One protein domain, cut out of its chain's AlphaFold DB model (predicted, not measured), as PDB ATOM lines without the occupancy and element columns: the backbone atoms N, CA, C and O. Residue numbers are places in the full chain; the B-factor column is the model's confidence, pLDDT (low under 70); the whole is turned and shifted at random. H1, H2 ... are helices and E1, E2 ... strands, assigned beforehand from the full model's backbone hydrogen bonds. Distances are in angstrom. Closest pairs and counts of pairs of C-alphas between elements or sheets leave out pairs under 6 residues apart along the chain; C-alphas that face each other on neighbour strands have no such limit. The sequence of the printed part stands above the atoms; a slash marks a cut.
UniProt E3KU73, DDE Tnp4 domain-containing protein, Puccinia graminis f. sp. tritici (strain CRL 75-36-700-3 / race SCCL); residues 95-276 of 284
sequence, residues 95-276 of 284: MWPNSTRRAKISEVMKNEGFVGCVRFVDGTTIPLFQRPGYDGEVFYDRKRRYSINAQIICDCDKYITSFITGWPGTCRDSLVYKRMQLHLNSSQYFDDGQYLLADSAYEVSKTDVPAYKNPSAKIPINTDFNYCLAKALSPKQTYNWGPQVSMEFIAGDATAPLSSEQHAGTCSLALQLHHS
ATOM      1  N   MET A  95      15.921   9.958 -33.014       91.38
ATOM      2  CA  MET A  95      14.656  10.682 -32.959       91.38
ATOM      3  C   MET A  95      14.874  12.134 -32.563       91.38
ATOM      4  O   MET A  95      15.682  12.454 -31.686       91.38
ATOM      5  N   TRP A  96      14.073  13.011 -33.164       93.81
ATOM      6  CA  TRP A  96      13.904  14.349 -32.630       93.81
ATOM      7  C   TRP A  96      13.236  14.256 -31.252       93.81
ATOM      8  O   TRP A  96      12.249  13.536 -31.101       93.81
ATOM      9  N   PRO A  97      13.746  14.937 -30.217       92.38
ATOM     10  CA  PRO A  97      13.165  14.855 -28.890       92.38
ATOM     11  C   PRO A  97      11.807  15.549 -28.816       92.38
ATOM     12  O   PRO A  97      11.494  16.493 -29.548       92.38
ATOM     13  N   ASN A  98      11.066  15.165 -27.788       94.62
ATOM     14  CA  ASN A  98       9.914  15.917 -27.322       94.62
ATOM     15  C   ASN A  98      10.308  17.269 -26.687       94.62
ATOM     16  O   ASN A  98      11.479  17.540 -26.400       94.62
ATOM     17  N   SER A  99       9.298  18.106 -26.448       94.81
ATOM     18  CA  SER A  99       9.439  19.439 -25.848       94.81
ATOM     19  C   SER A  99      10.130  19.408 -24.482       94.81
ATOM     20  O   SER A  99      11.025  20.212 -24.235       94.81
ATOM     21  N   THR A 100       9.810  18.437 -23.621       95.62
ATOM     22  CA  THR A 100      10.429  18.290 -22.292       95.62
ATOM     23  C   THR A 100      11.944  18.102 -22.381       95.62
ATOM     24  O   THR A 100      12.706  18.773 -21.684       95.62
ATOM     25  N   ARG A 101      12.413  17.218 -23.269       93.88
ATOM     26  CA  ARG A 101      13.849  16.994 -23.465       93.88
ATOM     27  C   ARG A 101      14.518  18.196 -24.137       93.88
ATOM     28  O   ARG A 101      15.644  18.508 -23.760       93.88
ATOM     29  N   ARG A 102      13.850  18.909 -25.057       95.12
ATOM     30  CA  ARG A 102      14.369  20.178 -25.613       95.12
ATOM     31  C   ARG A 102      14.543  21.252 -24.543       95.12
ATOM     32  O   ARG A 102      15.599  21.874 -24.507       95.12
ATOM     33  N   ALA A 103      13.569  21.416 -23.649       94.50
ATOM     34  CA  ALA A 103      13.653  22.363 -22.539       94.50
ATOM     35  C   ALA A 103      14.847  22.053 -21.624       94.50
ATOM     36  O   ALA A 103      15.635  22.947 -21.323       94.50
ATOM     37  N   LYS A 104      15.055  20.772 -21.281       94.12
ATOM     38  CA  LYS A 104      16.219  20.336 -20.496       94.12
ATOM     39  C   LYS A 104      17.548  20.634 -21.198       94.12
ATOM     40  O   LYS A 104      18.485  21.091 -20.555       94.12
ATOM     41  N   ILE A 105      17.644  20.383 -22.507       92.81
ATOM     42  CA  ILE A 105      18.863  20.713 -23.266       92.81
ATOM     43  C   ILE A 105      19.090  22.228 -23.271       92.81
ATOM     44  O   ILE A 105      20.203  22.676 -23.023       92.81
ATOM     45  N   SER A 106      18.035  23.017 -23.478       94.56
ATOM     46  CA  SER A 106      18.126  24.478 -23.466       94.56
ATOM     47  C   SER A 106      18.583  25.034 -22.118       94.56
ATOM     48  O   SER A 106      19.394  25.957 -22.072       94.56
ATOM     49  N   GLU A 107      18.137  24.436 -21.014       93.81
ATOM     50  CA  GLU A 107      18.596  24.781 -19.669       93.81
ATOM     51  C   GLU A 107      20.089  24.477 -19.470       93.81
ATOM     52  O   GLU A 107      20.821  25.299 -18.920       93.81
ATOM     53  N   VAL A 108      20.574  23.341 -19.980       91.62
ATOM     54  CA  VAL A 108      22.011  23.019 -19.972       91.62
ATOM     55  C   VAL A 108      22.797  24.022 -20.821       91.62
ATOM     56  O   VAL A 108      23.816  24.545 -20.373       91.62
ATOM     57  N   MET A 109      22.310  24.331 -22.023       91.25
ATOM     58  CA  MET A 109      22.971  25.243 -22.960       91.25
ATOM     59  C   MET A 109      22.963  26.701 -22.493       91.25
ATOM     60  O   MET A 109      23.897  27.444 -22.793       91.25
ATOM     61  N   LYS A 110      21.976  27.105 -21.687       92.88
ATOM     62  CA  LYS A 110      21.946  28.413 -21.020       92.88
ATOM     63  C   LYS A 110      23.185  28.641 -20.151       92.88
ATOM     64  O   LYS A 110      23.716  29.747 -20.161       92.88
ATOM     65  N   ASN A 111      23.688  27.609 -19.470       88.38
ATOM     66  CA  ASN A 111      24.910  27.709 -18.661       88.38
ATOM     67  C   ASN A 111      26.182  27.873 -19.513       88.38
ATOM     68  O   ASN A 111      27.191  28.363 -19.015       88.38
ATOM     69  N   GLU A 112      26.129  27.505 -20.796       85.06
ATOM     70  CA  GLU A 112      27.196  27.743 -21.781       85.06
ATOM     71  C   GLU A 112      27.003  29.068 -22.548       85.06
ATOM     72  O   GLU A 112      27.755  29.356 -23.474       85.06
ATOM     73  N   GLY A 113      25.998  29.876 -22.184       88.88
ATOM     74  CA  GLY A 113      25.701  31.165 -22.818       88.88
ATOM     75  C   GLY A 113      24.746  31.100 -24.015       88.88
ATOM     76  O   GLY A 113      24.515  32.118 -24.663       88.88
ATOM     77  N   PHE A 114      24.149  29.940 -24.304       92.25
ATOM     78  CA  PHE A 114      23.285  29.724 -25.471       92.25
ATOM     79  C   PHE A 114      21.832  29.442 -25.064       92.25
ATOM     80  O   PHE A 114      21.339  28.316 -25.153       92.25
ATOM     81  N   VAL A 115      21.136  30.478 -24.596       93.19
ATOM     82  CA  VAL A 115      19.716  30.395 -24.210       93.19
ATOM     83  C   VAL A 115      18.858  30.067 -25.428       93.19
ATOM     84  O   VAL A 115      18.955  30.759 -26.428       93.19
ATOM     85  N   GLY A 116      17.998  29.050 -25.350       94.25
ATOM     86  CA  GLY A 116      17.154  28.632 -26.480       94.25
ATOM     87  C   GLY A 116      17.824  27.635 -27.434       94.25
ATOM     88  O   GLY A 116      17.139  26.994 -28.228       94.25
ATOM     89  N   CYS A 117      19.133  27.397 -27.314       95.50
ATOM     90  CA  CYS A 117      19.792  26.357 -28.103       95.50
ATOM     91  C   CYS A 117      19.295  24.971 -27.683       95.50
ATOM     92  O   CYS A 117      19.343  24.613 -26.505       95.50
ATOM     93  N   VAL A 118      18.829  24.180 -28.650       95.88
ATOM     94  CA  VAL A 118      18.349  22.817 -28.386       95.88
ATOM     95  C   VAL A 118      19.271  21.739 -28.937       95.88
ATOM     96  O   VAL A 118      19.197  20.615 -28.440       95.88
ATOM     97  N   ARG A 119      20.097  22.044 -29.950       94.50
ATOM     98  CA  ARG A 119      20.970  21.103 -30.682       94.50
ATOM     99  C   ARG A 119      22.042  21.825 -31.495       94.50
ATOM    100  O   ARG A 119      22.004  23.041 -31.660       94.50
ATOM    101  N   PHE A 120      22.927  21.026 -32.074       94.25
ATOM    102  CA  PHE A 120      23.955  21.443 -33.011       94.25
ATOM    103  C   PHE A 120      23.744  20.775 -34.362       94.25
ATOM    104  O   PHE A 120      23.333  19.615 -34.396       94.25
ATOM    105  N   VAL A 121      24.050  21.476 -35.449       93.81
ATOM    106  CA  VAL A 121      24.095  20.917 -36.802       93.81
ATOM    107  C   VAL A 121      25.485  21.103 -37.392       93.81
ATOM    108  O   VAL A 121      26.077  22.175 -37.284       93.81
ATOM    109  N   ASP A 122      26.014  20.040 -37.994       91.00
ATOM    110  CA  ASP A 122      27.291  20.084 -38.695       91.00
ATOM    111  C   ASP A 122      27.282  19.193 -39.942       91.00
ATOM    112  O   ASP A 122      26.579  18.177 -40.022       91.00
ATOM    113  N   GLY A 123      28.053  19.623 -40.940       90.19
ATOM    114  CA  GLY A 123      28.180  18.973 -42.233       90.19
ATOM    115  C   GLY A 123      29.477  18.178 -42.321       90.19
ATOM    116  O   GLY A 123      30.554  18.659 -41.982       90.19
ATOM    117  N   THR A 124      29.404  16.948 -42.815       88.81
ATOM    118  CA  THR A 124      30.583  16.107 -43.050       88.81
ATOM    119  C   THR A 124      30.496  15.400 -44.396       88.81
ATOM    120  O   THR A 124      29.417  15.249 -44.971       88.81
ATOM    121  N   THR A 125      31.641  14.969 -44.930       90.25
ATOM    122  CA  THR A 125      31.692  14.199 -46.178       90.25
ATOM    123  C   THR A 125      32.231  12.794 -45.955       90.25
ATOM    124  O   THR A 125      33.295  12.586 -45.373       90.25
ATOM    125  N   ILE A 126      31.487  11.825 -46.475       87.81
ATOM    126  CA  ILE A 126      31.738  10.391 -46.413       87.81
ATOM    127  C   ILE A 126      32.517   9.995 -47.668       87.81
ATOM    128  O   ILE A 126      31.930  10.043 -48.751       87.81
ATOM    129  N   PRO A 127      33.814   9.641 -47.593       89.50
ATOM    130  CA  PRO A 127      34.553   9.223 -48.770       89.50
ATOM    131  C   PRO A 127      33.972   7.933 -49.343       89.50
ATOM    132  O   PRO A 127      33.622   6.998 -48.620       89.50
ATOM    133  N   LEU A 128      33.917   7.888 -50.667       87.62
ATOM    134  CA  LEU A 128      33.597   6.704 -51.438       87.62
ATOM    135  C   LEU A 128      34.891   6.032 -51.880       87.62
ATOM    136  O   LEU A 128      35.833   6.692 -52.317       87.62
ATOM    137  N   PHE A 129      34.914   4.704 -51.794       84.38
ATOM    138  CA  PHE A 129      36.049   3.910 -52.260       84.38
ATOM    139  C   PHE A 129      36.270   4.050 -53.773       84.38
ATOM    140  O   PHE A 129      37.406   4.065 -54.239       84.38
ATOM    141  N   GLN A 130      35.181   4.174 -54.533       87.94
ATOM    142  CA  GLN A 130      35.206   4.254 -55.988       87.94
ATOM    143  C   GLN A 130      34.264   5.335 -56.512       87.94
ATOM    144  O   GLN A 130      33.309   5.736 -55.842       87.94
ATOM    145  N   ARG A 131      34.532   5.779 -57.744       92.31
ATOM    146  CA  ARG A 131      33.663   6.689 -58.491       92.31
ATOM    147  C   ARG A 131      32.276   6.054 -58.665       92.31
ATOM    148  O   ARG A 131      32.206   4.922 -59.146       92.31
ATOM    149  N   PRO A 132      31.181   6.765 -58.351       91.38
ATOM    150  CA  PRO A 132      29.841   6.300 -58.694       91.38
ATOM    151  C   PRO A 132      29.690   6.045 -60.198       91.38
ATOM    152  O   PRO A 132      30.200   6.802 -61.029       91.38
ATOM    153  N   GLY A 133      28.984   4.969 -60.555       90.31
ATOM    154  CA  GLY A 133      28.766   4.603 -61.958       90.31
ATOM    155  C   GLY A 133      27.911   5.623 -62.714       90.31
ATOM    156  O   GLY A 133      28.185   5.914 -63.874       90.31
ATOM    157  N   TYR A 134      26.925   6.208 -62.031       89.38
ATOM    158  CA  TYR A 134      26.041   7.246 -62.557       89.38
ATOM    159  C   TYR A 134      26.461   8.619 -62.023       89.38
ATOM    160  O   TYR A 134      26.686   8.757 -60.821       89.38
ATOM    161  N   ASP A 135      26.612   9.602 -62.915       88.75
ATOM    162  CA  ASP A 135      27.003  10.988 -62.608       88.75
ATOM    163  C   ASP A 135      28.203  11.136 -61.654       88.75
ATOM    164  O   ASP A 135      28.294  12.086 -60.886       88.75
ATOM    165  N   GLY A 136      29.174  10.216 -61.704       89.12
ATOM    166  CA  GLY A 136      30.270  10.169 -60.728       89.12
ATOM    167  C   GLY A 136      31.062  11.473 -60.553       89.12
ATOM    168  O   GLY A 136      31.582  11.713 -59.465       89.12
ATOM    169  N   GLU A 137      31.096  12.341 -61.570       91.62
ATOM    170  CA  GLU A 137      31.740  13.661 -61.498       91.62
ATOM    171  C   GLU A 137      31.149  14.560 -60.406       91.62
ATOM    172  O   GLU A 137      31.893  15.282 -59.744       91.62
ATOM    173  N   VAL A 138      29.835  14.500 -60.146       92.38
ATOM    174  CA  VAL A 138      29.215  15.388 -59.145       92.38
ATOM    175  C   VAL A 138      29.658  15.051 -57.722       92.38
ATOM    176  O   VAL A 138      29.598  15.901 -56.836       92.38
ATOM    177  N   PHE A 139      30.139  13.825 -57.501       92.06
ATOM    178  CA  PHE A 139      30.624  13.350 -56.209       92.06
ATOM    179  C   PHE A 139      32.099  13.679 -55.969       92.06
ATOM    180  O   PHE A 139      32.584  13.443 -54.864       92.06
ATOM    181  N   TYR A 140      32.824  14.206 -56.959       92.50
ATOM    182  CA  TYR A 140      34.232  14.559 -56.808       92.50
ATOM    183  C   TYR A 140      34.386  15.904 -56.087       92.50
ATOM    184  O   TYR A 140      34.143  16.971 -56.647       92.50
ATOM    185  N   ASP A 141      34.757  15.854 -54.808       88.81
ATOM    186  CA  ASP A 141      34.737  17.010 -53.918       88.81
ATOM    187  C   ASP A 141      36.007  17.886 -53.988       88.81
ATOM    188  O   ASP A 141      37.019  17.574 -54.620       88.81
ATOM    189  N   ARG A 142      35.978  19.010 -53.257       86.25
ATOM    190  CA  ARG A 142      37.112  19.947 -53.131       86.25
ATOM    191  C   ARG A 142      38.376  19.331 -52.514       86.25
ATOM    192  O   ARG A 142      39.453  19.906 -52.648       86.25
ATOM    193  N   LYS A 143      38.253  18.192 -51.822       87.12
ATOM    194  CA  LYS A 143      39.369  17.419 -51.259       87.12
ATOM    195  C   LYS A 143      39.936  16.421 -52.278       87.12
ATOM    196  O   LYS A 143      40.775  15.605 -51.904       87.12
ATOM    197  N   ARG A 144      39.532  16.512 -53.555       91.31
ATOM    198  CA  ARG A 144      40.006  15.669 -54.664       91.31
ATOM    199  C   ARG A 144      39.725  14.183 -54.431       91.31
ATOM    200  O   ARG A 144      40.547  13.327 -54.750       91.31
ATOM    201  N   ARG A 145      38.562  13.878 -53.851       92.56
ATOM    202  CA  ARG A 145      38.084  12.509 -53.631       92.56
ATOM    203  C   ARG A 145      36.589  12.409 -53.914       92.56
ATOM    204  O   ARG A 145      35.870  13.397 -53.804       92.56
ATOM    205  N   TYR A 146      36.116  11.214 -54.253       92.88
ATOM    206  CA  TYR A 146      34.678  10.965 -54.350       92.88
ATOM    207  C   TYR A 146      34.080  10.906 -52.948       92.88
ATOM    208  O   TYR A 146      34.613  10.204 -52.088       92.88
ATOM    209  N   SER A 147      33.000  11.639 -52.690       92.31
ATOM    210  CA  SER A 147      32.354  11.638 -51.381       92.31
ATOM    211  C   SER A 147      30.864  11.971 -51.438       92.31
ATOM    212  O   SER A 147      30.363  12.550 -52.403       92.31
ATOM    213  N   ILE A 148      30.150  11.583 -50.383       92.88
ATOM    214  CA  ILE A 148      28.738  11.893 -50.135       92.88
ATOM    215  C   ILE A 148      28.661  12.864 -48.957       92.88
ATOM    216  O   ILE A 148      29.300  12.646 -47.933       92.88
ATOM    217  N   ASN A 149      27.873  13.925 -49.075       92.44
ATOM    218  CA  ASN A 149      27.589  14.838 -47.977       92.44
ATOM    219  C   ASN A 149      26.597  14.200 -46.982       92.44
ATOM    220  O   ASN A 149      25.621  13.545 -47.371       92.44
ATOM    221  N   ALA A 150      26.846  14.401 -45.693       92.06
ATOM    222  CA  ALA A 150      25.930  14.095 -44.607       92.06
ATOM    223  C   ALA A 150      25.809  15.314 -43.684       92.06
ATOM    224  O   ALA A 150      26.816  15.838 -43.218       92.06
ATOM    225  N   GLN A 151      24.580  15.734 -43.396       93.81
ATOM    226  CA  GLN A 151      24.287  16.721 -42.357       93.81
ATOM    227  C   GLN A 151      23.805  15.973 -41.128       93.81
ATOM    228  O   GLN A 151      22.903  15.134 -41.230       93.81
ATOM    229  N   ILE A 152      24.396  16.261 -39.978       93.81
ATOM    230  CA  ILE A 152      24.152  15.530 -38.741       93.81
ATOM    231  C   ILE A 152      23.757  16.526 -37.671       93.81
ATOM    232  O   ILE A 152      24.383  17.571 -37.517       93.81
ATOM    233  N   ILE A 153      22.719  16.177 -36.918       94.31
ATOM    234  CA  ILE A 153      22.255  16.969 -35.793       94.31
ATOM    235  C   ILE A 153      22.409  16.167 -34.514       94.31
ATOM    236  O   ILE A 153      21.830  15.081 -34.369       94.31
ATOM    237  N   CYS A 154      23.144  16.731 -33.564       92.25
ATOM    238  CA  CYS A 154      23.372  16.142 -32.256       92.25
ATOM    239  C   CYS A 154      22.850  17.022 -31.115       92.25
ATOM    240  O   CYS A 154      22.641  18.227 -31.268       92.25
ATOM    241  N   ASP A 155      22.586  16.399 -29.968       88.88
ATOM    242  CA  ASP A 155      22.303  17.115 -28.724       88.88
ATOM    243  C   ASP A 155      23.579  17.362 -27.894       88.88
ATOM    244  O   ASP A 155      24.681  16.960 -28.271       88.88
ATOM    245  N   CYS A 156      23.436  18.036 -26.749       86.19
ATOM    246  CA  CYS A 156      24.552  18.329 -25.843       86.19
ATOM    247  C   CYS A 156      25.202  17.078 -25.223       86.19
ATOM    248  O   CYS A 156      26.342  17.152 -24.765       86.19
ATOM    249  N   ASP A 157      24.505  15.937 -25.245       84.88
ATOM    250  CA  ASP A 157      25.011  14.636 -24.798       84.88
ATOM    251  C   ASP A 157      25.654  13.847 -25.960       84.88
ATOM    252  O   ASP A 157      26.094  12.711 -25.783       84.88
ATOM    253  N   LYS A 158      25.792  14.487 -27.134       84.81
ATOM    254  CA  LYS A 158      26.430  13.975 -28.360       84.81
ATOM    255  C   LYS A 158      25.653  12.843 -29.036       84.81
ATOM    256  O   LYS A 158      26.205  12.151 -29.893       84.81
ATOM    257  N   TYR A 159      24.374  12.664 -28.709       88.56
ATOM    258  CA  TYR A 159      23.523  11.718 -29.423       88.56
ATOM    259  C   TYR A 159      23.087  12.308 -30.759       88.56
ATOM    260  O   TYR A 159      22.599  13.436 -30.818       88.56
ATOM    261  N   ILE A 160      23.227  11.529 -31.834       91.62
ATOM    262  CA  ILE A 160      22.662  11.880 -33.139       91.62
ATOM    263  C   ILE A 160      21.141  11.752 -33.041       91.62
ATOM    264  O   ILE A 160      20.615  10.688 -32.734       91.62
ATOM    265  N   THR A 161      20.437  12.841 -33.326       93.25
ATOM    266  CA  THR A 161      18.970  12.929 -33.204       93.25
ATOM    267  C   THR A 161      18.276  13.107 -34.548       93.25
ATOM    268  O   THR A 161      17.085  12.840 -34.672       93.25
ATOM    269  N   SER A 162      19.014  13.541 -35.569       94.38
ATOM    270  CA  SER A 162      18.544  13.631 -36.947       94.38
ATOM    271  C   SER A 162      19.747  13.692 -37.883       94.38
ATOM    272  O   SER A 162      20.800  14.206 -37.509       94.38
ATOM    273  N   PHE A 163      19.598  13.189 -39.104       94.50
ATOM    274  CA  PHE A 163      20.588  13.364 -40.160       94.50
ATOM    275  C   PHE A 163      19.923  13.313 -41.537       94.50
ATOM    276  O   PHE A 163      18.827  12.773 -41.699       94.50
ATOM    277  N   ILE A 164      20.601  13.856 -42.543       93.94
ATOM    278  CA  ILE A 164      20.300  13.636 -43.960       93.94
ATOM    279  C   ILE A 164      21.612  13.319 -44.677       93.94
ATOM    280  O   ILE A 164      22.653  13.882 -44.357       93.94
ATOM    281  N   THR A 165      21.587  12.395 -45.631       92.69
ATOM    282  CA  THR A 165      22.757  12.020 -46.437       92.69
ATOM    283  C   THR A 165      22.319  11.646 -47.853       92.69
ATOM    284  O   THR A 165      21.130  11.713 -48.165       92.69
ATOM    285  N   GLY A 166      23.263  11.282 -48.722       88.94
ATOM    286  CA  GLY A 166      23.010  10.897 -50.116       88.94
ATOM    287  C   GLY A 166      23.213  12.026 -51.127       88.94
ATOM    288  O   GLY A 166      23.146  11.785 -52.328       88.94
ATOM    289  N   TRP A 167      23.508  13.242 -50.666       92.88
ATOM    290  CA  TRP A 167      23.858  14.356 -51.544       92.88
ATOM    291  C   TRP A 167      25.317  14.244 -51.998       92.88
ATOM    292  O   TRP A 167      26.149  13.764 -51.228       92.88
ATOM    293  N   PRO A 168      25.675  14.702 -53.207       93.94
ATOM    294  CA  PRO A 168      27.072  14.732 -53.621       93.94
ATOM    295  C   PRO A 168      27.937  15.557 -52.661       93.94
ATOM    296  O   PRO A 168      27.509  16.609 -52.189       93.94
ATOM    297  N   GLY A 169      29.167  15.118 -52.384       89.44
ATOM    298  CA  GLY A 169      30.089  15.794 -51.460       89.44
ATOM    299  C   GLY A 169      30.501  17.211 -51.874       89.44
ATOM    300  O   GLY A 169      31.029  17.971 -51.065       89.44
ATOM    301  N   THR A 170      30.230  17.588 -53.124       90.44
ATOM    302  CA  THR A 170      30.367  18.954 -53.652       90.44
ATOM    303  C   THR A 170      29.266  19.903 -53.175       90.44
ATOM    304  O   THR A 170      29.444  21.122 -53.229       90.44
ATOM    305  N   CYS A 171      28.128  19.376 -52.712       92.31
ATOM    306  CA  CYS A 171      27.022  20.186 -52.223       92.31
ATOM    307  C   CYS A 171      27.423  20.944 -50.957       92.31
ATOM    308  O   CYS A 171      28.047  20.398 -50.049       92.31
ATOM    309  N   ARG A 172      27.034  22.220 -50.902       90.94
ATOM    310  CA  ARG A 172      27.236  23.076 -49.728       90.94
ATOM    311  C   ARG A 172      26.334  22.618 -48.586       90.94
ATOM    312  O   ARG A 172      25.165  22.327 -48.827       90.94
ATOM    313  N   ASP A 173      26.842  22.666 -47.362       91.25
ATOM    314  CA  ASP A 173      26.100  22.248 -46.167       91.25
ATOM    315  C   ASP A 173      24.779  23.009 -46.018       91.25
ATOM    316  O   ASP A 173      23.719  22.397 -45.914       91.25
ATOM    317  N   SER A 174      24.793  24.334 -46.214       91.50
ATOM    318  CA  SER A 174      23.573  25.152 -46.195       91.50
ATOM    319  C   SER A 174      22.506  24.711 -47.207       91.50
ATOM    320  O   SER A 174      21.310  24.814 -46.932       91.50
ATOM    321  N   LEU A 175      22.908  24.202 -48.379       94.19
ATOM    322  CA  LEU A 175      21.975  23.705 -49.392       94.19
ATOM    323  C   LEU A 175      21.322  22.399 -48.938       94.19
ATOM    324  O   LEU A 175      20.117  22.228 -49.112       94.19
ATOM    325  N   VAL A 176      22.112  21.485 -48.376       94.12
ATOM    326  CA  VAL A 176      21.619  20.185 -47.913       94.12
ATOM    327  C   VAL A 176      20.756  20.360 -46.661       94.12
ATOM    328  O   VAL A 176      19.682  19.767 -46.570       94.12
ATOM    329  N   TYR A 177      21.151  21.247 -45.746       95.31
ATOM    330  CA  TYR A 177      20.374  21.605 -44.560       95.31
ATOM    331  C   TYR A 177      18.976  22.124 -44.905       95.31
ATOM    332  O   TYR A 177      17.985  21.675 -44.329       95.31
ATOM    333  N   LYS A 178      18.861  22.974 -45.936       95.38
ATOM    334  CA  LYS A 178      17.571  23.472 -46.447       95.38
ATOM    335  C   LYS A 178      16.618  22.369 -46.920       95.38
ATOM    336  O   LYS A 178      15.427  22.619 -47.083       95.38
ATOM    337  N   ARG A 179      17.121  21.155 -47.164       95.75
ATOM    338  CA  ARG A 179      16.329  19.981 -47.562       95.75
ATOM    339  C   ARG A 179      15.902  19.115 -46.378       95.75
ATOM    340  O   ARG A 179      15.109  18.196 -46.569       95.75
ATOM    341  N   MET A 180      16.394  19.387 -45.170       94.88
ATOM    342  CA  MET A 180      15.970  18.672 -43.969       94.88
ATOM    343  C   MET A 180      14.535  19.043 -43.589       94.88
ATOM    344  O   MET A 180      14.136  20.205 -43.652       94.88
ATOM    345  N   GLN A 181      13.769  18.057 -43.117       94.31
ATOM    346  CA  GLN A 181      12.368  18.253 -42.723       94.31
ATOM    347  C   GLN A 181      12.192  19.292 -41.614       94.31
ATOM    348  O   GLN A 181      11.236  20.053 -41.639       94.31
ATOM    349  N   LEU A 182      13.140  19.376 -40.685       94.38
ATOM    350  CA  LEU A 182      13.141  20.390 -39.630       94.38
ATOM    351  C   LEU A 182      13.395  21.816 -40.132       94.38
ATOM    352  O   LEU A 182      12.992  22.761 -39.467       94.38
ATOM    353  N   HIS A 183      14.055  21.984 -41.282       95.06
ATOM    354  CA  HIS A 183      14.194  23.296 -41.903       95.06
ATOM    355  C   HIS A 183      12.913  23.660 -42.660       95.06
ATOM    356  O   HIS A 183      12.407  24.769 -42.531       95.06
ATOM    357  N   LEU A 184      12.359  22.702 -43.415       95.31
ATOM    358  CA  LEU A 184      11.141  22.890 -44.209       95.31
ATOM    359  C   LEU A 184       9.883  23.087 -43.347       95.31
ATOM    360  O   LEU A 184       9.016  23.876 -43.706       95.31
ATOM    361  N   ASN A 185       9.792  22.389 -42.214       95.56
ATOM    362  CA  ASN A 185       8.630  22.357 -41.324       95.56
ATOM    363  C   ASN A 185       9.006  22.788 -39.898       95.56
ATOM    364  O   ASN A 185       8.636  22.127 -38.930       95.56
ATOM    365  N   SER A 186       9.768  23.875 -39.755       94.94
ATOM    366  CA  SER A 186      10.386  24.285 -38.483       94.94
ATOM    367  C   SER A 186       9.421  24.397 -37.298       94.94
ATOM    368  O   SER A 186       9.781  23.991 -36.194       94.94
ATOM    369  N   SER A 187       8.177  24.821 -37.518       94.19
ATOM    370  CA  SER A 187       7.142  24.907 -36.474       94.19
ATOM    371  C   SER A 187       6.772  23.565 -35.828       94.19
ATOM    372  O   SER A 187       6.233  23.549 -34.727       94.19
ATOM    373  N   GLN A 188       7.054  22.430 -36.479       94.69
ATOM    374  CA  GLN A 188       6.829  21.097 -35.903       94.69
ATOM    375  C   GLN A 188       8.000  20.622 -35.027       94.69
ATOM    376  O   GLN A 188       7.853  19.676 -34.254       94.69
ATOM    377  N   TYR A 189       9.173  21.250 -35.159       95.62
ATOM    378  CA  TYR A 189      10.419  20.805 -34.527       95.62
ATOM    379  C   TYR A 189      10.911  21.767 -33.441       95.62
ATOM    380  O   TYR A 189      11.553  21.316 -32.486       95.62
ATOM    381  N   PHE A 190      10.594  23.056 -33.565       96.44
ATOM    382  CA  PHE A 190      11.051  24.124 -32.682       96.44
ATOM    383  C   PHE A 190       9.864  24.861 -32.069       96.44
ATOM    384  O   PHE A 190       8.940  25.255 -32.778       96.44
ATOM    385  N   ASP A 191       9.931  25.072 -30.757       95.56
ATOM    386  CA  ASP A 191       9.072  26.041 -30.073       95.56
ATOM    387  C   ASP A 191       9.671  27.455 -30.225       95.56
ATOM    388  O   ASP A 191      10.844  27.609 -30.584       95.56
ATOM    389  N   ASP A 192       8.893  28.497 -29.931       94.44
ATOM    390  CA  ASP A 192       9.361  29.881 -30.063       94.44
ATOM    391  C   ASP A 192      10.646  30.140 -29.255       94.44
ATOM    392  O   ASP A 192      10.759  29.800 -28.077       94.44
ATOM    393  N   GLY A 193      11.636  30.745 -29.919       94.25
ATOM    394  CA  GLY A 193      12.957  31.017 -29.347       94.25
ATOM    395  C   GLY A 193      13.926  29.827 -29.352       94.25
ATOM    396  O   GLY A 193      15.069  29.998 -28.929       94.25
ATOM    397  N   GLN A 194      13.520  28.646 -29.838       97.12
ATOM    398  CA  GLN A 194      14.420  27.500 -29.983       97.12
ATOM    399  C   GLN A 194      15.187  27.527 -31.309       97.12
ATOM    400  O   GLN A 194      14.623  27.807 -32.367       97.12
ATOM    401  N   TYR A 195      16.471  27.165 -31.266       96.75
ATOM    402  CA  TYR A 195      17.330  27.149 -32.452       96.75
ATOM    403  C   TYR A 195      18.456  26.108 -32.383       96.75
ATOM    404  O   TYR A 195      18.740  25.520 -31.332       96.75
ATOM    405  N   LEU A 196      19.087  25.882 -33.537       96.31
ATOM    406  CA  LEU A 196      20.318  25.116 -33.700       96.31
ATOM    407  C   LEU A 196      21.536  26.029 -33.703       96.31
ATOM    408  O   LEU A 196      21.488  27.129 -34.246       96.31
ATOM    409  N   LEU A 197      22.637  25.549 -33.140       95.19
ATOM    410  CA  LEU A 197      23.953  26.129 -33.377       95.19
ATOM    411  C   LEU A 197      24.633  25.412 -34.541       95.19
ATOM    412  O   LEU A 197      24.602  24.183 -34.608       95.19
ATOM    413  N   ALA A 198      25.276  26.172 -35.420       93.44
ATOM    414  CA  ALA A 198      25.877  25.633 -36.631       93.44
ATOM    415  C   ALA A 198      27.271  26.193 -36.898       93.44
ATOM    416  O   ALA A 198      27.666  27.238 -36.372       93.44
ATOM    417  N   ASP A 199      28.024  25.509 -37.753       89.50
ATOM    418  CA  ASP A 199      29.278  26.045 -38.261       89.50
ATOM    419  C   ASP A 199      29.031  27.287 -39.144       89.50
ATOM    420  O   ASP A 199      27.899  27.676 -39.453       89.50
ATOM    421  N   SER A 200      30.106  27.960 -39.550       89.25
ATOM    422  CA  SER A 200      29.944  29.171 -40.353       89.25
ATOM    423  C   SER A 200      29.334  28.889 -41.734       89.25
ATOM    424  O   SER A 200      28.783  29.797 -42.338       89.25
ATOM    425  N   ALA A 201      29.405  27.676 -42.286       88.06
ATOM    426  CA  ALA A 201      28.925  27.386 -43.637       88.06
ATOM    427  C   ALA A 201      27.398  27.525 -43.790       88.06
ATOM    428  O   ALA A 201      26.935  27.706 -44.922       88.06
ATOM    429  N   TYR A 202      26.644  27.525 -42.688       92.62
ATOM    430  CA  TYR A 202      25.187  27.665 -42.664       92.62
ATOM    431  C   TYR A 202      24.722  29.120 -42.807       92.62
ATOM    432  O   TYR A 202      25.498  30.081 -42.761       92.62
ATOM    433  N   GLU A 203      23.424  29.277 -43.057       91.19
ATOM    434  CA  GLU A 203      22.768  30.574 -43.193       91.19
ATOM    435  C   GLU A 203      21.950  30.867 -41.938       91.19
ATOM    436  O   GLU A 203      21.204  30.014 -41.465       91.19
ATOM    437  N   VAL A 204      22.055  32.094 -41.427       93.62
ATOM    438  CA  VAL A 204      21.289  32.513 -40.251       93.62
ATOM    439  C   VAL A 204      19.787  32.466 -40.530       93.62
ATOM    440  O   VAL A 204      19.310  32.937 -41.564       93.62
ATOM    441  N   SER A 205      19.027  31.915 -39.589       93.81
ATOM    442  CA  SER A 205      17.566  31.870 -39.634       93.81
ATOM    443  C   SER A 205      16.977  31.941 -38.221       93.81
ATOM    444  O   SER A 205      17.706  31.982 -37.234       93.81
ATOM    445  N   LYS A 206      15.642  31.933 -38.099       93.50
ATOM    446  CA  LYS A 206      14.974  31.901 -36.784       93.50
ATOM    447  C   LYS A 206      15.338  30.666 -35.953       93.50
ATOM    448  O   LYS A 206      15.259  30.723 -34.735       93.50
ATOM    449  N   THR A 207      15.704  29.568 -36.612       96.06
ATOM    450  CA  THR A 207      15.966  28.270 -35.979       96.06
ATOM    451  C   THR A 207      17.395  27.783 -36.212       96.06
ATOM    452  O   THR A 207      17.691  26.627 -35.923       96.06
ATOM    453  N   ASP A 208      18.280  28.628 -36.745       95.31
ATOM    454  CA  ASP A 208      19.668  28.272 -37.048       95.31
ATOM    455  C   ASP A 208      20.596  29.476 -36.852       95.31
ATOM    456  O   ASP A 208      20.413  30.526 -37.474       95.31
ATOM    457  N   VAL A 209      21.577  29.321 -35.969       95.50
ATOM    458  CA  VAL A 209      22.514  30.364 -35.550       95.50
ATOM    459  C   VAL A 209      23.939  29.882 -35.852       95.50
ATOM    460  O   VAL A 209      24.520  29.127 -35.064       95.50
ATOM    461  N   PRO A 210      24.516  30.297 -36.995       94.62
ATOM    462  CA  PRO A 210      25.855  29.891 -37.397       94.62
ATOM    463  C   PRO A 210      26.955  30.697 -36.700       94.62
ATOM    464  O   PRO A 210      26.744  31.823 -36.239       94.62
ATOM    465  N   ALA A 211      28.174  30.158 -36.718       93.31
ATOM    466  CA  ALA A 211      29.380  30.912 -36.389       93.31
ATOM    467  C   ALA A 211      29.561  32.133 -37.314       93.31
ATOM    468  O   ALA A 211      29.293  32.084 -38.520       93.31
ATOM    469  N   TYR A 212      30.120  33.223 -36.784       92.19
ATOM    470  CA  TYR A 212      30.453  34.398 -37.589       92.19
ATOM    471  C   TYR A 212      31.569  34.087 -38.596       92.19
ATOM    472  O   TYR A 212      32.594  33.498 -38.242       92.19
ATOM    473  N   LYS A 213      31.406  34.548 -39.845       91.75
ATOM    474  CA  LYS A 213      32.439  34.513 -40.900       91.75
ATOM    475  C   LYS A 213      33.364  35.722 -40.832       91.75
ATOM    476  O   LYS A 213      33.005  36.778 -40.313       91.75
ATOM    477  N   ASN A 214      34.546  35.598 -41.429       87.06
ATOM    478  CA  ASN A 214      35.406  36.752 -41.687       87.06
ATOM    479  C   ASN A 214      34.722  37.755 -42.643       87.06
ATOM    480  O   ASN A 214      34.051  37.318 -43.581       87.06
ATOM    481  N   PRO A 215      34.916  39.075 -42.448       90.75
ATOM    482  CA  PRO A 215      35.766  39.702 -41.427       90.75
ATOM    483  C   PRO A 215      35.088  39.876 -40.055       90.75
ATOM    484  O   PRO A 215      35.791  40.120 -39.078       90.75
ATOM    485  N   SER A 216      33.764  39.714 -39.951       91.06
ATOM    486  CA  SER A 216      32.996  39.924 -38.711       91.06
ATOM    487  C   SER A 216      33.454  39.041 -37.549       91.06
ATOM    488  O   SER A 216      33.364  39.460 -36.400       91.06
ATOM    489  N   ALA A 217      34.001  37.858 -37.838       88.88
ATOM    490  CA  ALA A 217      34.601  36.956 -36.855       88.88
ATOM    491  C   ALA A 217      35.757  37.580 -36.048       88.88
ATOM    492  O   ALA A 217      36.086  37.064 -34.985       88.88
ATOM    493  N   LYS A 218      36.373  38.666 -36.544       89.62
ATOM    494  CA  LYS A 218      37.481  39.377 -35.883       89.62
ATOM    495  C   LYS A 218      37.023  40.425 -34.866       89.62
ATOM    496  O   LYS A 218      37.857  40.993 -34.171       89.62
ATOM    497  N   ILE A 219      35.726  40.732 -34.816       94.69
ATOM    498  CA  ILE A 219      35.176  41.616 -33.785       94.69
ATOM    499  C   ILE A 219      35.243  40.844 -32.456       94.69
ATOM    500  O   ILE A 219      34.731  39.724 -32.434       94.69
ATOM    501  N   PRO A 220      35.811  41.402 -31.365       93.12
ATOM    502  CA  PRO A 220      36.068  40.662 -30.125       93.12
ATOM    503  C   PRO A 220      34.873  39.847 -29.616       93.12
ATOM    504  O   PRO A 220      35.000  38.652 -29.386       93.12
ATOM    505  N   ILE A 221      33.677  40.446 -29.583       91.44
ATOM    506  CA  ILE A 221      32.459  39.752 -29.139       91.44
ATOM    507  C   ILE A 221      32.076  38.554 -30.026       91.44
ATOM    508  O   ILE A 221      31.609  37.531 -29.530       91.44
ATOM    509  N   ASN A 222      32.315  38.641 -31.337       92.38
ATOM    510  CA  ASN A 222      32.059  37.546 -32.276       92.38
ATOM    511  C   ASN A 222      33.144  36.470 -32.185       92.38
ATOM    512  O   ASN A 222      32.865  35.293 -32.410       92.38
ATOM    513  N   THR A 223      34.379  36.863 -31.865       90.81
ATOM    514  CA  THR A 223      35.467  35.927 -31.567       90.81
ATOM    515  C   THR A 223      35.138  35.118 -30.313       90.81
ATOM    516  O   THR A 223      35.230  33.893 -30.358       90.81
ATOM    517  N   ASP A 224      34.676  35.773 -29.246       89.69
ATOM    518  CA  ASP A 224      34.256  35.118 -28.002       89.69
ATOM    519  C   ASP A 224      33.058  34.188 -28.232       89.69
ATOM    520  O   ASP A 224      33.059  33.043 -27.773       89.69
ATOM    521  N   PHE A 225      32.070  34.634 -29.018       90.75
ATOM    522  CA  PHE A 225      30.950  33.794 -29.445       90.75
ATOM    523  C   PHE A 225      31.432  32.548 -30.198       90.75
ATOM    524  O   PHE A 225      31.085  31.427 -29.825       90.75
ATOM    525  N   ASN A 226      32.269  32.722 -31.227       91.25
ATOM    526  CA  ASN A 226      32.805  31.613 -32.017       91.25
ATOM    527  C   ASN A 226      33.657  30.662 -31.163       91.25
ATOM    528  O   ASN A 226      33.630  29.455 -31.393       91.25
ATOM    529  N   TYR A 227      34.389  31.179 -30.171       88.19
ATOM    530  CA  TYR A 227      35.145  30.367 -29.219       88.19
ATOM    531  C   TYR A 227      34.218  29.512 -28.347       88.19
ATOM    532  O   TYR A 227      34.425  28.302 -28.230       88.19
ATOM    533  N   CYS A 228      33.164  30.107 -27.780       86.56
ATOM    534  CA  CYS A 228      32.173  29.377 -26.987       86.56
ATOM    535  C   CYS A 228      31.447  28.323 -27.832       86.56
ATOM    536  O   CYS A 228      31.259  27.190 -27.389       86.56
ATOM    537  N   LEU A 229      31.105  28.666 -29.074       86.56
ATOM    538  CA  LEU A 229      30.471  27.762 -30.026       86.56
ATOM    539  C   LEU A 229      31.396  26.592 -30.373       86.56
ATOM    540  O   LEU A 229      30.986  25.438 -30.286       86.56
ATOM    541  N   ALA A 230      32.664  26.868 -30.687       84.06
ATOM    542  CA  ALA A 230      33.659  25.834 -30.941       84.06
ATOM    543  C   ALA A 230      33.849  24.926 -29.720       84.06
ATOM    544  O   ALA A 230      33.957  23.716 -29.882       84.06
ATOM    545  N   LYS A 231      33.841  25.471 -28.498       81.31
ATOM    546  CA  LYS A 231      33.914  24.692 -27.253       81.31
ATOM    547  C   LYS A 231      32.681  23.805 -27.048       81.31
ATOM    548  O   LYS A 231      32.833  22.682 -26.573       81.31
ATOM    549  N   ALA A 232      31.492  24.287 -27.405       73.19
ATOM    550  CA  ALA A 232      30.243  23.533 -27.303       73.19
ATOM    551  C   ALA A 232      30.130  22.425 -28.368       73.19
ATOM    552  O   ALA A 232      29.639  21.340 -28.066       73.19
ATOM    553  N   LEU A 233      30.632  22.679 -29.582       67.81
ATOM    554  CA  LEU A 233      30.746  21.698 -30.671       67.81
ATOM    555  C   LEU A 233      31.894  20.702 -30.448       67.81
ATOM    556  O   LEU A 233      31.848  19.567 -30.922       67.81
ATOM    557  N   SER A 234      32.936  21.116 -29.723       58.59
ATOM    558  CA  SER A 234      34.057  20.250 -29.376       58.59
ATOM    559  C   SER A 234      33.620  19.204 -28.354       58.59
ATOM    560  O   SER A 234      32.889  19.512 -27.410       58.59
ATOM    561  N   PRO A 235      34.111  17.960 -28.449       46.44
ATOM    562  CA  PRO A 235      33.879  16.983 -27.405       46.44
ATOM    563  C   PRO A 235      34.385  17.531 -26.062       46.44
ATOM    564  O   PRO A 235      35.588  17.678 -25.869       46.44
ATOM    565  N   LYS A 236      33.492  17.767 -25.088       37.84
ATOM    566  CA  LYS A 236      33.906  17.835 -23.677       37.84
ATOM    567  C   LYS A 236      34.582  16.498 -23.351       37.84
ATOM    568  O   LYS A 236      33.900  15.475 -23.269       37.84
ATOM    569  N   GLN A 237      35.907  16.488 -23.289       34.47
ATOM    570  CA  GLN A 237      36.733  15.360 -22.875       34.47
ATOM    571  C   GLN A 237      37.571  15.845 -21.691       34.47
ATOM    572  O   GLN A 237      38.663  16.368 -21.853       34.47
ATOM    573  N   THR A 238      37.060  15.659 -20.476       27.47
ATOM    574  CA  THR A 238      37.919  15.402 -19.313       27.47
ATOM    575  C   THR A 238      38.025  13.895 -19.137       27.47
ATOM    576  O   THR A 238      37.552  13.316 -18.170       27.47
ATOM    577  N   TYR A 239      38.615  13.266 -20.140       27.98
ATOM    578  CA  TYR A 239      39.529  12.150 -19.966       27.98
ATOM    579  C   TYR A 239      40.712  12.531 -20.851       27.98
ATOM    580  O   TYR A 239      40.488  13.018 -21.955       27.98
ATOM    581  N   ASN A 240      41.938  12.440 -20.338       26.56
ATOM    582  CA  ASN A 240      43.145  12.833 -21.064       26.56
ATOM    583  C   ASN A 240      43.186  12.159 -22.442       26.56
ATOM    584  O   ASN A 240      43.494  10.974 -22.543       26.56
ATOM    585  N   TRP A 241      42.915  12.926 -23.494       32.75
ATOM    586  CA  TRP A 241      43.145  12.518 -24.872       32.75
ATOM    587  C   TRP A 241      43.973  13.605 -25.556       32.75
ATOM    588  O   TRP A 241      43.649  14.790 -25.487       32.75
ATOM    589  N   GLY A 242      45.083  13.181 -26.171       24.12
ATOM    590  CA  GLY A 242      45.914  13.996 -27.059       24.12
ATOM    591  C   GLY A 242      45.150  14.482 -28.305       24.12
ATOM    592  O   GLY A 242      43.963  14.202 -28.459       24.12
ATOM    593  N   PRO A 243      45.806  15.248 -29.194       25.56
ATOM    594  CA  PRO A 243      45.159  16.311 -29.954       25.56
ATOM    595  C   PRO A 243      44.149  15.817 -31.001       25.56
ATOM    596  O   PRO A 243      44.439  14.917 -31.784       25.56
ATOM    597  N   GLN A 244      43.004  16.511 -31.012       24.88
ATOM    598  CA  GLN A 244      42.006  16.670 -32.080       24.88
ATOM    599  C   GLN A 244      41.505  15.386 -32.759       24.88
ATOM    600  O   GLN A 244      42.122  14.847 -33.673       24.88
ATOM    601  N   VAL A 245      40.299  14.965 -32.367       25.48
ATOM    602  CA  VAL A 245      39.561  13.873 -33.003       25.48
ATOM    603  C   VAL A 245      38.550  14.445 -34.003       25.48
ATOM    604  O   VAL A 245      37.605  15.120 -33.604       25.48
ATOM    605  N   SER A 246      38.739  14.177 -35.297       22.98
ATOM    606  CA  SER A 246      37.772  14.487 -36.361       22.98
ATOM    607  C   SER A 246      36.876  13.280 -36.667       22.98
ATOM    608  O   SER A 246      37.363  12.151 -36.755       22.98
ATOM    609  N   MET A 247      35.576  13.533 -36.845       27.55
ATOM    610  CA  MET A 247      34.540  12.551 -37.195       27.55
ATOM    611  C   MET A 247      34.541  12.339 -38.721       27.55
ATOM    612  O   MET A 247      34.158  13.239 -39.469       27.55
ATOM    613  N   GLU A 248      34.980  11.174 -39.203       25.44
ATOM    614  CA  GLU A 248      34.782  10.765 -40.603       25.44
ATOM    615  C   GLU A 248      33.871   9.531 -40.636       25.44
ATOM    616  O   GLU A 248      34.060   8.582 -39.879       25.44
ATOM    617  N   PHE A 249      32.853   9.545 -41.494       31.53
ATOM    618  CA  PHE A 249      31.992   8.387 -41.750       31.53
ATOM    619  C   PHE A 249      32.429   7.745 -43.062       31.53
ATOM    620  O   PHE A 249      32.767   8.486 -43.974       31.53
ATOM    621  N   ILE A 250      32.395   6.417 -43.207       28.88
ATOM    622  CA  ILE A 250      32.699   5.731 -44.483       28.88
ATOM    623  C   ILE A 250      31.515   4.867 -44.910       28.88
ATOM    624  O   ILE A 250      30.989   4.090 -44.114       28.88
ATOM    625  N   ALA A 251      31.105   4.992 -46.173       29.28
ATOM    626  CA  ALA A 251      30.114   4.113 -46.781       29.28
ATOM    627  C   ALA A 251      30.800   2.819 -47.251       29.28
ATOM    628  O   ALA A 251      31.762   2.859 -48.018       29.28
ATOM    629  N   GLY A 252      30.312   1.668 -46.784       30.53
ATOM    630  CA  GLY A 252      30.690   0.363 -47.331       30.53
ATOM    631  C   GLY A 252      30.034   0.104 -48.692       30.53
ATOM    632  O   GLY A 252      29.001   0.696 -48.999       30.53
ATOM    633  N   ASP A 253      30.632  -0.787 -49.492       28.02
ATOM    634  CA  ASP A 253      30.176  -1.165 -50.840       28.02
ATOM    635  C   ASP A 253      28.657  -1.393 -50.925       28.02
ATOM    636  O   ASP A 253      28.131  -2.399 -50.441       28.02
ATOM    637  N   ALA A 254      27.965  -0.484 -51.614       29.19
ATOM    638  CA  ALA A 254      26.601  -0.672 -52.082       29.19
ATOM    639  C   ALA A 254      26.648  -1.006 -53.579       29.19
ATOM    640  O   ALA A 254      26.669  -0.129 -54.436       29.19
ATOM    641  N   THR A 255      26.683  -2.297 -53.904       27.75
ATOM    642  CA  THR A 255      26.389  -2.783 -55.259       27.75
ATOM    643  C   THR A 255      24.876  -2.953 -55.394       27.75
ATOM    644  O   THR A 255      24.341  -4.049 -55.266       27.75
ATOM    645  N   ALA A 256      24.161  -1.849 -55.609       25.56
ATOM    646  CA  ALA A 256      22.774  -1.876 -56.068       25.56
ATOM    647  C   ALA A 256      22.530  -0.695 -57.026       25.56
ATOM    648  O   ALA A 256      22.940   0.423 -56.710       25.56
ATOM    649  N   PRO A 257      21.912  -0.919 -58.201       23.64
ATOM    650  CA  PRO A 257      21.617   0.151 -59.142       23.64
ATOM    651  C   PRO A 257      20.559   1.083 -58.541       23.64
ATOM    652  O   PRO A 257      19.465   0.651 -58.181       23.64
ATOM    653  N   LEU A 258      20.905   2.363 -58.415       28.31
ATOM    654  CA  LEU A 258      19.980   3.428 -58.039       28.31
ATOM    655  C   LEU A 258      19.068   3.708 -59.241       28.31
ATOM    656  O   LEU A 258      19.465   4.409 -60.167       28.31
ATOM    657  N   SER A 259      17.863   3.134 -59.252       23.47
ATOM    658  CA  SER A 259      16.795   3.588 -60.142       23.47
ATOM    659  C   SER A 259      16.193   4.875 -59.582       23.47
ATOM    660  O   SER A 259      15.849   4.954 -58.400       23.47
ATOM    661  N   SER A 260      16.081   5.885 -60.439       30.06
ATOM    662  CA  SER A 260      15.322   7.108 -60.195       30.06
ATOM    663  C   SER A 260      13.898   6.760 -59.762       30.06
ATOM    664  O   SER A 260      13.251   5.960 -60.427       30.06
ATOM    665  N   GLU A 261      13.435   7.394 -58.685       28.70
ATOM    666  CA  GLU A 261      12.131   7.193 -58.032       28.70
ATOM    667  C   GLU A 261      12.040   5.956 -57.126       28.70
ATOM    668  O   GLU A 261      11.536   4.913 -57.521       28.70
ATOM    669  N   GLN A 262      12.478   6.096 -55.865       23.45
ATOM    670  CA  GLN A 262      11.738   5.705 -54.650       23.45
ATOM    671  C   GLN A 262      12.620   5.819 -53.389       23.45
ATOM    672  O   GLN A 262      13.750   5.354 -53.356       23.45
ATOM    673  N   HIS A 263      12.055   6.466 -52.363       27.78
ATOM    674  CA  HIS A 263      12.240   6.280 -50.917       27.78
ATOM    675  C   HIS A 263      13.614   5.875 -50.345       27.78
ATOM    676  O   HIS A 263      14.099   4.774 -50.569       27.78
ATOM    677  N   ALA A 264      14.123   6.736 -49.448       33.16
ATOM    678  CA  ALA A 264      14.899   6.412 -48.240       33.16
ATOM    679  C   ALA A 264      15.557   5.014 -48.227       33.16
ATOM    680  O   ALA A 264      15.092   4.098 -47.549       33.16
ATOM    681  N   GLY A 265      16.643   4.866 -48.987       24.86
ATOM    682  CA  GLY A 265      17.424   3.638 -49.079       24.86
ATOM    683  C   GLY A 265      18.561   3.606 -48.059       24.86
ATOM    684  O   GLY A 265      19.429   4.472 -48.036       24.86
ATOM    685  N   THR A 266      18.521   2.584 -47.218       29.80
ATOM    686  CA  THR A 266      19.465   2.124 -46.195       29.80
ATOM    687  C   THR A 266      20.956   2.259 -46.573       29.80
ATOM    688  O   THR A 266      21.542   1.340 -47.141       29.80
ATOM    689  N   CYS A 267      21.609   3.357 -46.181       28.83
ATOM    690  CA  CYS A 267      23.073   3.430 -46.102       28.83
ATOM    691  C   CYS A 267      23.519   3.034 -44.693       28.83
ATOM    692  O   CYS A 267      23.150   3.678 -43.711       28.83
ATOM    693  N   SER A 268      24.325   1.979 -44.582       27.06
ATOM    694  CA  SER A 268      24.953   1.631 -43.311       27.06
ATOM    695  C   SER A 268      26.049   2.636 -42.984       27.06
ATOM    696  O   SER A 268      27.084   2.656 -43.648       27.06
ATOM    697  N   LEU A 269      25.826   3.460 -41.963       29.19
ATOM    698  CA  LEU A 269      26.819   4.401 -41.458       29.19
ATOM    699  C   LEU A 269      27.784   3.690 -40.504       29.19
ATOM    700  O   LEU A 269      27.371   3.068 -39.528       29.19
ATOM    701  N   ALA A 270      29.077   3.826 -40.777       28.50
ATOM    702  CA  ALA A 270      30.143   3.521 -39.839       28.50
ATOM    703  C   ALA A 270      30.790   4.815 -39.340       28.50
ATOM    704  O   ALA A 270      31.139   5.667 -40.154       28.50
ATOM    705  N   LEU A 271      30.979   4.942 -38.024       26.78
ATOM    706  CA  LEU A 271      31.731   6.024 -37.382       26.78
ATOM    707  C   LEU A 271      33.230   5.695 -37.352       26.78
ATOM    708  O   LEU A 271      33.615   4.639 -36.845       26.78
ATOM    709  N   GLN A 272      34.083   6.613 -37.810       29.64
ATOM    710  CA  GLN A 272      35.530   6.549 -37.607       29.64
ATOM    711  C   GLN A 272      36.095   7.801 -36.941       29.64
ATOM    712  O   GLN A 272      35.639   8.926 -37.147       29.64
ATOM    713  N   LEU A 273      37.143   7.563 -36.151       24.53
ATOM    714  CA  LEU A 273      37.994   8.567 -35.524       24.53
ATOM    715  C   LEU A 273      39.424   8.351 -36.037       24.53
ATOM    716  O   LEU A 273      39.930   7.224 -35.982       24.53
ATOM    717  N   HIS A 274      40.068   9.418 -36.509       27.47
ATOM    718  CA  HIS A 274      41.476   9.423 -36.917       27.47
ATOM    719  C   HIS A 274      42.325  10.305 -35.989       27.47
ATOM    720  O   HIS A 274      41.861  11.326 -35.488       27.47
ATOM    721  N   HIS A 275      43.587   9.904 -35.801       22.67
ATOM    722  CA  HIS A 275      44.642  10.731 -35.217       22.67
ATOM    723  C   HIS A 275      45.247  11.627 -36.302       22.67
ATOM    724  O   HIS A 275      45.758  11.122 -37.302       22.67
ATOM    725  N   SER A 276      45.227  12.945 -36.093       23.20
ATOM    726  CA  SER A 276      45.991  13.891 -36.908       23.20
ATOM    727  C   SER A 276      47.418  13.990 -36.369       23.20
ATOM    728  O   SER A 276      47.649  14.524 -35.285       23.20
TER     729      SER A 276
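AT A GLANCE: This is residues 95 to 276 of the 284 residues of the protein "DDE Tnp4 domain-containing protein" of Puccinia graminis f. sp. tritici (strain CRL 75-36-700-3 / race SCCL) (UniProt E3KU73). A strongly twisted, curled sheet of five strands, with the long E1 through its middle, has short H3 over one face and H5 over the opposite face, and a small hairpin, E6 and E7, is partly face to face with it in a loose sandwich, strands crossed. H1 only grazes the sheet near the beginning of E1, and H2 lies beside the sheet near the beginning of E2. The printed part has 182 residues, in the order H1 E1 H2 E2 E3 H3 H4 E4 E5 H5 E6 E7; the mixed larger sheet runs E3 E2 E1 E4 E5, and E6 and E7 are antiparallel. The class is mixed, helices and strands, with under half of the residues in named elements. The whole is compact, with a radius of gyration of the C-alphas of 17.5 A and spans of 49 by 39 by 35 A.

IN THESE COORDINATES: H1, residues 99 to 110, begins with C-alpha 99 at (9.439, 19.439, -25.848) and is 16.1 A long. E1 is residues 117 to 127, 30.6 A; H2, 136 to 139; E2, 147 to 154, 21.6 A; E3, 160 to 168, 21.1 A; H3, 173 to 177; H4, 181 to 184; E4, 195 to 198; E5, 208 to 210. H5 is residues 220 to 233, 19.7 A; E6, 245 to 251, 19.3 A; E7, 269 to 275, 19.9 A, ending with C-alpha 275 at (44.642, 10.731, -35.217).

HOW THE PARTS SIT: E1 is antiparallel to E2, with N 124 and O 150 2.8 A apart, and parallel to E4, with N 121 and O 197 2.9 A apart. E2 and E3 form a hairpin, N 151 to O 164 2.8 A. E4 and E5 are parallel, N 209 to O 196 2.8 A. E3, H3, H4 and E4 make a split strand-helix-strand unit, two same-way strands with E2 and E1 between them, its crossover right-handed. H3 lies only just over E2, with 3 C-alphas on it, at a height over the sheet of 7.6 A; H5, 10.0 A high, runs across E4 at 89 degrees on the local plane. H4 only grazes the sheet. In the hairpin E6 and E7, N 272 and O 248 are 2.9 A apart; the closest C-alphas of E1 and E6, Ile 126 and Phe 249, are 5.1 A apart. In H1, H3 and H5 every O i to N i+4 pair is within hydrogen-bond range; H2 and H4 are too short for one.

THE WHOLE: The C-alphas farthest apart, of Pro 220 and Pro 257, are 51.9 A apart. The printed part has no cut. The links H5 to E6 and E6 to E7 are long. Mean pLDDT of the printed part is 76.8; residues 233 to 276 are under 70.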